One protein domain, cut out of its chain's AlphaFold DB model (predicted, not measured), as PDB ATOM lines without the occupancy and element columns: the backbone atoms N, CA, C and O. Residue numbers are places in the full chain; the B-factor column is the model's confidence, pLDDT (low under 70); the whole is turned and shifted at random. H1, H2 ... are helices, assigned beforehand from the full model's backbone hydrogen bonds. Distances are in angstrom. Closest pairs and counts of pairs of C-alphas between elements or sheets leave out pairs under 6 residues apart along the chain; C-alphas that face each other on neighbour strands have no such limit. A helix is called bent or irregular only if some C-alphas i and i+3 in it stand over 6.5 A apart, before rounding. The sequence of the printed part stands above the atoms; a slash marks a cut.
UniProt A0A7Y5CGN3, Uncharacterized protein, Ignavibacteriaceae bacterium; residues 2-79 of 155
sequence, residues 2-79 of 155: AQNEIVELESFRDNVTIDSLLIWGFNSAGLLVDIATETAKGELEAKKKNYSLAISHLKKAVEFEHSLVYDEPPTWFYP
ATOM      1  N   ALA A   2      15.306 -36.542 -58.111       84.25
ATOM      2  CA  ALA A   2      16.037 -35.864 -57.016       84.25
ATOM      3  C   ALA A   2      15.486 -36.086 -55.586       84.25
ATOM      4  O   ALA A   2      16.251 -36.264 -54.649       84.25
ATOM      5  N   GLN A   3      14.162 -36.105 -55.399       88.69
ATOM      6  CA  GLN A   3      13.566 -36.379 -54.083       88.69
ATOM      7  C   GLN A   3      13.823 -37.817 -53.600       88.69
ATOM      8  O   GLN A   3      13.947 -38.027 -52.400       88.69
ATOM      9  N   ASN A   4      13.891 -38.786 -54.516       90.31
ATOM     10  CA  ASN A   4      14.148 -40.184 -54.172       90.31
ATOM     11  C   ASN A   4      15.609 -40.366 -53.746       90.31
ATOM     12  O   ASN A   4      15.852 -41.015 -52.740       90.31
ATOM     13  N   GLU A   5      16.543 -39.718 -54.448       91.00
ATOM     14  CA  GLU A   5      17.968 -39.706 -54.083       91.00
ATOM     15  C   GLU A   5      18.184 -39.116 -52.682       91.00
ATOM     16  O   GLU A   5      18.933 -39.657 -51.879       91.00
ATOM     17  N   ILE A   6      17.475 -38.031 -52.342       92.00
ATOM     18  CA  ILE A   6      17.541 -37.445 -50.993       92.00
ATOM     19  C   ILE A   6      17.046 -38.434 -49.934       92.00
ATOM     20  O   ILE A   6      17.669 -38.544 -48.885       92.00
ATOM     21  N   VAL A   7      15.957 -39.160 -50.202       91.00
ATOM     22  CA  VAL A   7      15.442 -40.180 -49.272       91.00
ATOM     23  C   VAL A   7      16.455 -41.313 -49.083       91.00
ATOM     24  O   VAL A   7      16.619 -41.816 -47.973       91.00
ATOM     25  N   GLU A   8      17.158 -41.703 -50.145       91.56
ATOM     26  CA  GLU A   8      18.216 -42.709 -50.059       91.56
ATOM     27  C   GLU A   8      19.410 -42.207 -49.232       91.56
ATOM     28  O   GLU A   8      19.845 -42.902 -48.313       91.56
ATOM     29  N   LEU A   9      19.860 -40.967 -49.455       90.44
ATOM     30  CA  LEU A   9      20.900 -40.330 -48.638       90.44
ATOM     31  C   LEU A   9      20.508 -40.245 -47.155       90.44
ATOM     32  O   LEU A   9      21.311 -40.565 -46.279       90.44
ATOM     33  N   GLU A  10      19.259 -39.883 -46.859       89.25
ATOM     34  CA  GLU A  10      18.743 -39.862 -45.487       89.25
ATOM     35  C   GLU A  10      18.782 -41.251 -44.840       89.25
ATOM     36  O   GLU A  10      19.127 -41.366 -43.667       89.25
ATOM     37  N   SER A  11      18.512 -42.317 -45.602       89.00
ATOM     38  CA  SER A  11      18.596 -43.689 -45.085       89.00
ATOM     39  C   SER A  11      20.024 -44.100 -44.696       89.00
ATOM     40  O   SER A  11      20.212 -44.925 -43.800       89.00
ATOM     41  N   PHE A  12      21.037 -43.507 -45.337       88.38
ATOM     42  CA  PHE A  12      22.442 -43.738 -45.006       88.38
ATOM     43  C   PHE A  12      22.892 -42.975 -43.763       88.38
ATOM     44  O   PHE A  12      23.772 -43.460 -43.052       88.38
ATOM     45  N   ARG A  13      22.270 -41.830 -43.468       79.81
ATOM     46  CA  ARG A  13      22.578 -41.015 -42.285       79.81
ATOM     47  C   ARG A  13      22.370 -41.777 -40.978       79.81
ATOM     48  O   ARG A  13      23.193 -41.696 -40.073       79.81
ATOM     49  N   ASP A  14      21.300 -42.560 -40.902       79.62
ATOM     50  CA  ASP A  14      20.950 -43.321 -39.696       79.62
ATOM     51  C   ASP A  14      21.727 -44.650 -39.578       79.62
ATOM     52  O   ASP A  14      21.517 -45.437 -38.648       79.62
ATOM     53  N   ASN A  15      22.639 -44.932 -40.516       87.00
ATOM     54  CA  ASN A  15      23.403 -46.169 -40.553       87.00
ATOM     55  C   ASN A  15      24.741 -46.031 -39.808       87.00
ATOM     56  O   ASN A  15      25.719 -45.496 -40.328       87.00
ATOM     57  N   VAL A  16      24.815 -46.631 -38.615       81.50
ATOM     58  CA  VAL A  16      26.021 -46.652 -37.760       81.50
ATOM     59  C   VAL A  16      27.263 -47.190 -38.487       81.50
ATOM     60  O   VAL A  16      28.378 -46.752 -38.212       81.50
ATOM     61  N   THR A  17      27.107 -48.130 -39.426       87.12
ATOM     62  CA  THR A  17      28.243 -48.652 -40.202       87.12
ATOM     63  C   THR A  17      28.828 -47.587 -41.125       87.12
ATOM     64  O   THR A  17      30.050 -47.490 -41.226       87.12
ATOM     65  N   ILE A  18      27.983 -46.768 -41.755       84.75
ATOM     66  CA  ILE A  18      28.426 -45.679 -42.636       84.75
ATOM     67  C   ILE A  18      29.102 -44.579 -41.820       84.75
ATOM     68  O   ILE A  18      30.175 -44.116 -42.200       84.75
ATOM     69  N   ASP A  19      28.538 -44.221 -40.668       83.38
ATOM     70  CA  ASP A  19      29.140 -43.217 -39.788       83.38
ATOM     71  C   ASP A  19      30.524 -43.648 -39.265       83.38
ATOM     72  O   ASP A  19      31.450 -42.848 -39.175       83.38
ATOM     73  N   SER A  20      30.718 -44.946 -39.016       86.88
ATOM     74  CA  SER A  20      32.014 -45.481 -38.580       86.88
ATOM     75  C   SER A  20      33.071 -45.610 -39.689       86.88
ATOM     76  O   SER A  20      34.241 -45.867 -39.391       86.88
ATOM     77  N   LEU A  21      32.685 -45.476 -40.964       91.94
ATOM     78  CA  LEU A  21      33.605 -45.642 -42.087       91.94
ATOM     79  C   LEU A  21      34.422 -44.367 -42.281       91.94
ATOM     80  O   LEU A  21      33.872 -43.304 -42.550       91.94
ATOM     81  N   LEU A  22      35.744 -44.485 -42.178       91.31
ATOM     82  CA  LEU A  22      36.656 -43.358 -42.340       91.31
ATOM     83  C   LEU A  22      37.258 -43.331 -43.741       91.31
ATOM     84  O   LEU A  22      37.759 -44.338 -44.245       91.31
ATOM     85  N   ILE A  23      37.273 -42.146 -44.334       87.94
ATOM     86  CA  ILE A  23      37.942 -41.844 -45.593       87.94
ATOM     87  C   ILE A  23      39.313 -41.272 -45.251       87.94
ATOM     88  O   ILE A  23      39.445 -40.366 -44.425       87.94
ATOM     89  N   TRP A  24      40.346 -41.913 -45.797       83.50
ATOM     90  CA  TRP A  24      41.756 -41.644 -45.488       83.50
ATOM     91  C   TRP A  24      42.119 -41.701 -43.990       83.50
ATOM     92  O   TRP A  24      43.201 -41.279 -43.604       83.50
ATOM     93  N   GLY A  25      41.249 -42.276 -43.149       86.62
ATOM     94  CA  GLY A  25      41.461 -42.427 -41.708       86.62
ATOM     95  C   GLY A  25      41.072 -41.221 -40.847       86.62
ATOM     96  O   GLY A  25      41.317 -41.269 -39.643       86.62
ATOM     97  N   PHE A  26      40.462 -40.174 -41.418       87.00
ATOM     98  CA  PHE A  26      40.128 -38.946 -40.680       87.00
ATOM     99  C   PHE A  26      38.644 -38.587 -40.762       87.00
ATOM    100  O   PHE A  26      37.969 -38.529 -39.735       87.00
ATOM    101  N   ASN A  27      38.128 -38.370 -41.973       91.62
ATOM    102  CA  ASN A  27      36.766 -37.887 -42.193       91.62
ATOM    103  C   ASN A  27      35.783 -39.057 -42.277       91.62
ATOM    104  O   ASN A  27      36.054 -40.030 -42.981       91.62
ATOM    105  N   SER A  28      34.641 -38.986 -41.586       92.50
ATOM    106  CA  SER A  28      33.635 -40.047 -41.677       92.50
ATOM    107  C   SER A  28      32.819 -39.947 -42.963       92.50
ATOM    108  O   SER A  28      32.462 -38.860 -43.421       92.50
ATOM    109  N   ALA A  29      32.468 -41.097 -43.537       92.44
ATOM    110  CA  ALA A  29      31.531 -41.159 -44.651       92.44
ATOM    111  C   ALA A  29      30.139 -40.658 -44.237       92.44
ATOM    112  O   ALA A  29      29.457 -40.053 -45.058       92.44
ATOM    113  N   GLY A  30      29.748 -40.829 -42.966       93.00
ATOM    114  CA  GLY A  30      28.530 -40.232 -42.404       93.00
ATOM    115  C   GLY A  30      28.500 -38.707 -42.541       93.00
ATOM    116  O   GLY A  30      27.516 -38.154 -43.029       93.00
ATOM    117  N   LEU A  31      29.607 -38.025 -42.226       93.12
ATOM    118  CA  LEU A  31      29.703 -36.573 -42.389       93.12
ATOM    119  C   LEU A  31      29.618 -36.154 -43.867       93.12
ATOM    120  O   LEU A  31      28.996 -35.142 -44.182       93.12
ATOM    121  N   LEU A  32      30.163 -36.948 -44.794       94.38
ATOM    122  CA  LEU A  32      29.990 -36.677 -46.228       94.38
ATOM    123  C   LEU A  32      28.548 -36.862 -46.696       94.38
ATOM    124  O   LEU A  32      28.065 -36.074 -47.509       94.38
ATOM    125  N   VAL A  33      27.853 -37.883 -46.187       94.81
ATOM    126  CA  VAL A  33      26.421 -38.077 -46.446       94.81
ATOM    127  C   VAL A  33      25.629 -36.876 -45.929       94.81
ATOM    128  O   VAL A  33      24.727 -36.409 -46.624       94.81
ATOM    129  N   ASP A  34      25.994 -36.320 -44.775       95.38
ATOM    130  CA  ASP A  34      25.375 -35.109 -44.235       95.38
ATOM    131  C   ASP A  34      25.589 -33.889 -45.145       95.38
ATOM    132  O   ASP A  34      24.620 -33.196 -45.474       95.38
ATOM    133  N   ILE A  35      26.817 -33.666 -45.630       96.50
ATOM    134  CA  ILE A  35      27.114 -32.591 -46.592       96.50
ATOM    135  C   ILE A  35      26.302 -32.779 -47.880       96.50
ATOM    136  O   ILE A  35      25.647 -31.838 -48.344       96.50
ATOM    137  N   ALA A  36      26.292 -33.995 -48.437       95.56
ATOM    138  CA  ALA A  36      25.558 -34.325 -49.656       95.56
ATOM    139  C   ALA A  36      24.047 -34.106 -49.491       95.56
ATOM    140  O   ALA A  36      23.403 -33.498 -50.348       95.56
ATOM    141  N   THR A  37      23.488 -34.556 -48.366       95.75
ATOM    142  CA  THR A  37      22.055 -34.460 -48.060       95.75
ATOM    143  C   THR A  37      21.612 -33.010 -47.940       95.75
ATOM    144  O   THR A  37      20.628 -32.606 -48.565       95.75
ATOM    145  N   GLU A  38      22.325 -32.210 -47.144       97.81
ATOM    146  CA  GLU A  38      21.982 -30.800 -46.951       97.81
ATOM    147  C   GLU A  38      22.186 -30.000 -48.247       97.81
ATOM    148  O   GLU A  38      21.335 -29.188 -48.609       97.81
ATOM    149  N   THR A  39      23.234 -30.295 -49.021       96.94
ATOM    150  CA  THR A  39      23.444 -29.677 -50.340       96.94
ATOM    151  C   THR A  39      22.297 -29.994 -51.302       96.94
ATOM    152  O   THR A  39      21.699 -29.081 -51.877       96.94
ATOM    153  N   ALA A  40      21.924 -31.270 -51.433       95.69
ATOM    154  CA  ALA A  40      20.855 -31.705 -52.330       95.69
ATOM    155  C   ALA A  40      19.487 -31.119 -51.942       95.69
ATOM    156  O   ALA A  40      18.736 -30.663 -52.810       95.69
ATOM    157  N   LYS A  41      19.169 -31.071 -50.640       97.19
ATOM    158  CA  LYS A  41      17.955 -30.406 -50.134       97.19
ATOM    159  C   LYS A  41      17.974 -28.910 -50.417       97.19
ATOM    160  O   LYS A  41      16.967 -28.364 -50.868       97.19
ATOM    161  N   GLY A  42      19.115 -28.260 -50.200       97.50
ATOM    162  CA  GLY A  42      19.332 -26.856 -50.519       97.50
ATOM    163  C   GLY A  42      19.012 -26.533 -51.976       97.50
ATOM    164  O   GLY A  42      18.193 -25.658 -52.262       97.50
ATOM    165  N   GLU A  43      19.591 -27.301 -52.895       95.69
ATOM    166  CA  GLU A  43      19.366 -27.163 -54.336       95.69
ATOM    167  C   GLU A  43      17.919 -27.444 -54.748       95.69
ATOM    168  O   GLU A  43      17.326 -26.705 -55.541       95.69
ATOM    169  N   LEU A  44      17.312 -28.493 -54.186       96.12
ATOM    170  CA  LEU A  44      15.924 -28.835 -54.471       96.12
ATOM    171  C   LEU A  44      14.970 -27.708 -54.055       96.12
ATOM    172  O   LEU A  44      14.078 -27.334 -54.820       96.12
ATOM    173  N   GLU A  45      15.156 -27.153 -52.860       97.94
ATOM    174  CA  GLU A  45      14.325 -26.058 -52.362       97.94
ATOM    175  C   GLU A  45      14.589 -24.749 -53.120       97.94
ATOM    176  O   GLU A  45      13.641 -24.012 -53.403       97.94
ATOM    177  N   ALA A  46      15.829 -24.494 -53.557       96.50
ATOM    178  CA  ALA A  46      16.145 -23.361 -54.430       96.50
ATOM    179  C   ALA A  46      15.403 -23.464 -55.772       96.50
ATOM    180  O   ALA A  46      14.771 -22.495 -56.201       96.50
ATOM    181  N   LYS A  47      15.361 -24.655 -56.392       95.19
ATOM    182  CA  LYS A  47      14.575 -24.897 -57.620       95.19
ATOM    183  C   LYS A  47      13.076 -24.665 -57.424       95.19
ATOM    184  O   LYS A  47      12.403 -24.196 -58.342       95.19
ATOM    185  N   LYS A  48      12.548 -24.943 -56.227       96.88
ATOM    186  CA  LYS A  48      11.159 -24.631 -55.842       96.88
ATOM    187  C   LYS A  48      10.946 -23.155 -55.469       96.88
ATOM    188  O   LYS A  48       9.814 -22.772 -55.189       96.88
ATOM    189  N   LYS A  49      12.001 -22.328 -55.478       97.38
ATOM    190  CA  LYS A  49      12.030 -20.930 -55.004       97.38
ATOM    191  C   LYS A  49      11.731 -20.770 -53.509       97.38
ATOM    192  O   LYS A  49      11.424 -19.673 -53.041       97.38
ATOM    193  N   ASN A  50      11.887 -21.842 -52.736       98.25
ATOM    194  CA  ASN A  50      11.774 -21.836 -51.280       98.25
ATOM    195  C   ASN A  50      13.094 -21.370 -50.652       98.25
ATOM    196  O   ASN A  50      13.733 -22.082 -49.877       98.25
ATOM    197  N   TYR A  51      13.515 -20.150 -50.993       98.38
ATOM    198  CA  TYR A  51      14.867 -19.660 -50.716       98.38
ATOM    199  C   TYR A  51      15.249 -19.672 -49.236       98.38
ATOM    200  O   TYR A  51      16.388 -19.976 -48.906       98.38
ATOM    201  N   SER A  52      14.307 -19.396 -48.329       98.38
ATOM    202  CA  SER A  52      14.578 -19.445 -46.885       98.38
ATOM    203  C   SER A  52      15.057 -20.833 -46.438       98.38
ATOM    204  O   SER A  52      16.066 -20.955 -45.742       98.38
ATOM    205  N   LEU A  53      14.372 -21.885 -46.899       98.44
ATOM    206  CA  LEU A  53      14.712 -23.264 -46.563       98.44
ATOM    207  C   LEU A  53      15.980 -23.714 -47.298       98.44
ATOM    208  O   LEU A  53      16.859 -24.313 -46.683       98.44
ATOM    209  N   ALA A  54      16.119 -23.335 -48.571       98.44
ATOM    210  CA  ALA A  54      17.318 -23.592 -49.363       98.44
ATOM    211  C   ALA A  54      18.587 -23.047 -48.686       98.44
ATOM    212  O   ALA A  54      19.553 -23.778 -48.478       98.44
ATOM    213  N   ILE A  55      18.552 -21.779 -48.266       98.62
ATOM    214  CA  ILE A  55      19.656 -21.119 -47.559       98.62
ATOM    215  C   ILE A  55      19.947 -21.822 -46.231       98.62
ATOM    216  O   ILE A  55      21.112 -21.992 -45.881       98.62
ATOM    217  N   SER A  56      18.916 -22.236 -45.487       98.62
ATOM    218  CA  SER A  56      19.118 -22.944 -44.219       98.62
ATOM    219  C   SER A  56      19.844 -24.274 -44.409       98.62
ATOM    220  O   SER A  56      20.710 -24.593 -43.598       98.62
ATOM    221  N   HIS A  57      19.495 -25.040 -45.442       98.56
ATOM    222  CA  HIS A  57      20.172 -26.294 -45.763       98.56
ATOM    223  C   HIS A  57      21.613 -26.047 -46.225       98.56
ATOM    224  O   HIS A  57      22.546 -26.641 -45.694       98.56
ATOM    225  N   LEU A  58      21.828 -25.087 -47.129       98.38
ATOM    226  CA  LEU A  58      23.168 -24.783 -47.641       98.38
ATOM    227  C   LEU A  58      24.111 -24.220 -46.569       98.38
ATOM    228  O   LEU A  58      25.302 -24.509 -46.602       98.38
ATOM    229  N   LYS A  59      23.603 -23.476 -45.575       98.50
ATOM    230  CA  LYS A  59      24.411 -23.060 -44.415       98.50
ATOM    231  C   LYS A  59      24.891 -24.263 -43.596       98.50
ATOM    232  O   LYS A  59      26.068 -24.309 -43.260       98.50
ATOM    233  N   LYS A  60      24.031 -25.260 -43.356       98.31
ATOM    234  CA  LYS A  60      24.439 -26.505 -42.680       98.31
ATOM    235  C   LYS A  60      25.459 -27.293 -43.496       98.31
ATOM    236  O   LYS A  60      26.420 -27.789 -42.928       98.31
ATOM    237  N   ALA A  61      25.282 -27.368 -44.816       97.88
ATOM    238  CA  ALA A  61      26.256 -28.016 -45.692       97.88
ATOM    239  C   ALA A  61      27.646 -27.367 -45.569       97.88
ATOM    240  O   ALA A  61      28.633 -28.075 -45.406       97.88
ATOM    241  N   VAL A  62      27.714 -26.028 -45.548       97.00
ATOM    242  CA  VAL A  62      28.964 -25.281 -45.316       97.00
ATOM    243  C   VAL A  62      29.539 -25.535 -43.919       97.00
ATOM    244  O   VAL A  62      30.749 -25.665 -43.771       97.00
ATOM    245  N   GLU A  63      28.702 -25.600 -42.882       96.88
ATOM    246  CA  GLU A  63      29.147 -25.932 -41.519       96.88
ATOM    247  C   GLU A  63      29.742 -27.346 -41.436       96.88
ATOM    248  O   GLU A  63      30.794 -27.531 -40.824       96.88
ATOM    249  N   PHE A  64      29.115 -28.328 -42.087       96.31
ATOM    250  CA  PHE A  64      29.626 -29.695 -42.147       96.31
ATOM    251  C   PHE A  64      30.912 -29.797 -42.969       96.31
ATOM    252  O   PHE A  64      31.874 -30.399 -42.495       96.31
ATOM    253  N   GLU A  65      30.974 -29.157 -44.139       94.94
ATOM    254  CA  GLU A  65      32.182 -29.098 -44.974       94.94
ATOM    255  C   GLU A  65      33.365 -28.503 -44.197       94.94
ATOM    256  O   GLU A  65      34.450 -29.075 -44.182       94.94
ATOM    257  N   HIS A  66      33.146 -27.413 -43.462       92.81
ATOM    258  CA  HIS A  66      34.161 -26.811 -42.596       92.81
ATOM    259  C   HIS A  66      34.628 -27.684 -41.432       92.81
ATOM    260  O   HIS A  66      35.713 -27.461 -40.897       92.81
ATOM    261  N   SER A  67      33.782 -28.604 -40.971       93.94
ATOM    262  CA  SER A  67      34.121 -29.496 -39.861       93.94
ATOM    263  C   SER A  67      35.005 -30.668 -40.292       93.94
ATOM    264  O   SER A  67      35.528 -31.378 -39.430       93.94
ATOM    265  N   LEU A  68      35.191 -30.856 -41.604       93.38
ATOM    266  CA  LEU A  68      36.122 -31.839 -42.135       93.38
ATOM    267  C   LEU A  68      37.552 -31.509 -41.704       93.38
ATOM    268  O   LEU A  68      37.998 -30.360 -41.703       93.38
ATOM    269  N   VAL A  69      38.296 -32.557 -41.367       92.38
ATOM    270  CA  VAL A  69      39.741 -32.475 -41.198       92.38
ATOM    271  C   VAL A  69      40.357 -32.240 -42.573       92.38
ATOM    272  O   VAL A  69      40.056 -32.973 -43.515       92.38
ATOM    273  N   TYR A  70      41.226 -31.232 -42.665       87.56
ATOM    274  CA  TYR A  70      41.948 -30.904 -43.890       87.56
ATOM    275  C   TYR A  70      42.754 -32.098 -44.414       87.56
ATOM    276  O   TYR A  70      43.555 -32.681 -43.677       87.56
ATOM    277  N   ASP A  71      42.582 -32.411 -45.695       87.00
ATOM    278  CA  ASP A  71      43.303 -33.454 -46.414       87.00
ATOM    279  C   ASP A  71      43.555 -33.078 -47.887       87.00
ATOM    280  O   ASP A  71      42.899 -32.202 -48.451       87.00
ATOM    281  N   GLU A  72      44.544 -33.728 -48.511       83.06
ATOM    282  CA  GLU A  72      44.914 -33.507 -49.915       83.06
ATOM    283  C   GLU A  72      45.029 -34.848 -50.674       83.06
ATOM    284  O   GLU A  72      45.896 -35.663 -50.337       83.06
ATOM    285  N   PRO A  73      44.203 -35.090 -51.714       82.56
ATOM    286  CA  PRO A  73      43.116 -34.224 -52.192       82.56
ATOM    287  C   PRO A  73      41.978 -34.116 -51.161       82.56
ATOM    288  O   PRO A  73      41.809 -35.049 -50.377       82.56
ATOM    289  N   PRO A  74      41.189 -33.026 -51.183       85.56
ATOM    290  CA  PRO A  74      40.113 -32.842 -50.222       85.56
ATOM    291  C   PRO A  74      39.113 -33.992 -50.319       85.56
ATOM    292  O   PRO A  74      38.678 -34.360 -51.417       85.56
ATOM    293  N   THR A  75      38.718 -34.529 -49.166       88.88
ATOM    294  CA  THR A  75      37.714 -35.595 -49.077       88.88
ATOM    295  C   THR A  75      36.409 -35.164 -49.769       88.88
ATOM    296  O   THR A  75      35.744 -35.980 -50.412       88.88
ATOM    297  N   TRP A  76      36.046 -33.881 -49.660       91.75
ATOM    298  CA  TRP A  76      34.875 -33.294 -50.302       91.75
ATOM    299  C   TRP A  76      35.288 -32.217 -51.308       91.75
ATOM    300  O   TRP A  76      35.897 -31.216 -50.948       91.75
ATOM    301  N   PHE A  77      34.954 -32.421 -52.584       85.44
ATOM    302  CA  PHE A  77      35.389 -31.547 -53.681       85.44
ATOM    303  C   PHE A  77      34.286 -30.614 -54.210       85.44
ATOM    304  O   PHE A  77      34.563 -29.787 -55.076       85.44
ATOM    305  N   TYR A  78      33.036 -30.766 -53.751       86.06
ATOM    306  CA  TYR A  78      31.879 -30.025 -54.263       86.06
ATOM    307  C   TYR A  78      31.579 -28.794 -53.380       86.06
ATOM    308  O   TYR A  78      30.999 -28.946 -52.307       86.06
ATOM    309  N   PRO A  79      31.957 -27.571 -53.790       88.38
ATOM    310  CA  PRO A  79      32.088 -26.433 -52.877       88.38
ATOM    311  C   PRO A  79      30.734 -25.875 -52.407       88.38
ATOM    312  O   PRO A  79      30.084 -25.100 -53.117       88.38
TER     313      PRO A  79
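This is residues 2 to 79 of the 155 residues of an uncharacterized protein of Ignavibacteriaceae bacterium (UniProt A0A7Y5CGN3). Three helices stand side by side in an uneven row, with H3, the longest, in the middle, H1 along one side of it and H4 along the other, each running opposite ways to H3. The very short H2 sits where H1 has ended and H3 begins; the loop of residues 20 to 28 lies at that end of the row, and after H4 a tail without named elements, residues 68 to 79, runs out and folds back. The printed part has 78 residues with four named helices, in the order H1, H2, H3, H4, and no named strand; its class is all helix. The whole is compact, with a radius of gyration of the C-alphas of 12.8 A, and elongated, spanning 39 by 24 by 15 A.

H3 is residues 29 to 47, 26.8 A from first to last C-alpha, with C-alpha 29 at (31.531, -41.159, -44.651). H4 is residues 51 to 67, 24.2 A long, and C-alpha 67 is at (34.121, -29.496, -39.861). H1 is residues 2 to 13, 16.9 A long, and begins at C-alpha 2 at (16.037, -35.864, -57.016). H2 is residues 16 to 19. None of the four helices is bent.

H3 is the hub and touches the other three helices. H3 and H4 form a helical hairpin: they touch, at a shallow tilt of 22 degrees and opposite ways, and their closest C-alphas, of Gly 42 and Ala 54, are 4.0 A apart. H1 touches H3 at a shallow tilt of 25 degrees, opposite ways, with the C-alphas of Arg 13 and Gly 30 closest at 6.0 A. H2 touches H3, which meets it with residues 29 to 31 alone; the closest C-alphas, of Asp 19 and Gly 30, are 4.0 A apart. H1 and H2 are close but not clearly touching, with the C-alphas of Phe 12 and Ile 18 closest at 6.7 A. H4 is apart from H1 and from H2. Between H2 and H3, residues 22 to 23 pair with residues 27 to 28, antiparallel, as a short pairing. In H1, H3 and H4 every O i to N i+4 pair is within hydrogen-bond range, while H2 is too short for such a pair and its one O i to N i+3 pair is not within range.

The two C-alphas farthest apart, of Gly 25 and Lys 49, are 38.8 A from each other, and those of Ala 2 and Pro 79 are 19.1 A apart. The printed part has no cut. The links H1 to H2 and H3 to H4 are tight and the link H2 to H3 is short; no link is long. The C-alphas of residues 68 to 79 lie 9 to 19 A from the mean of the C-alphas. The mean pLDDT of the printed part is 92.1, and no printed residue is under 70.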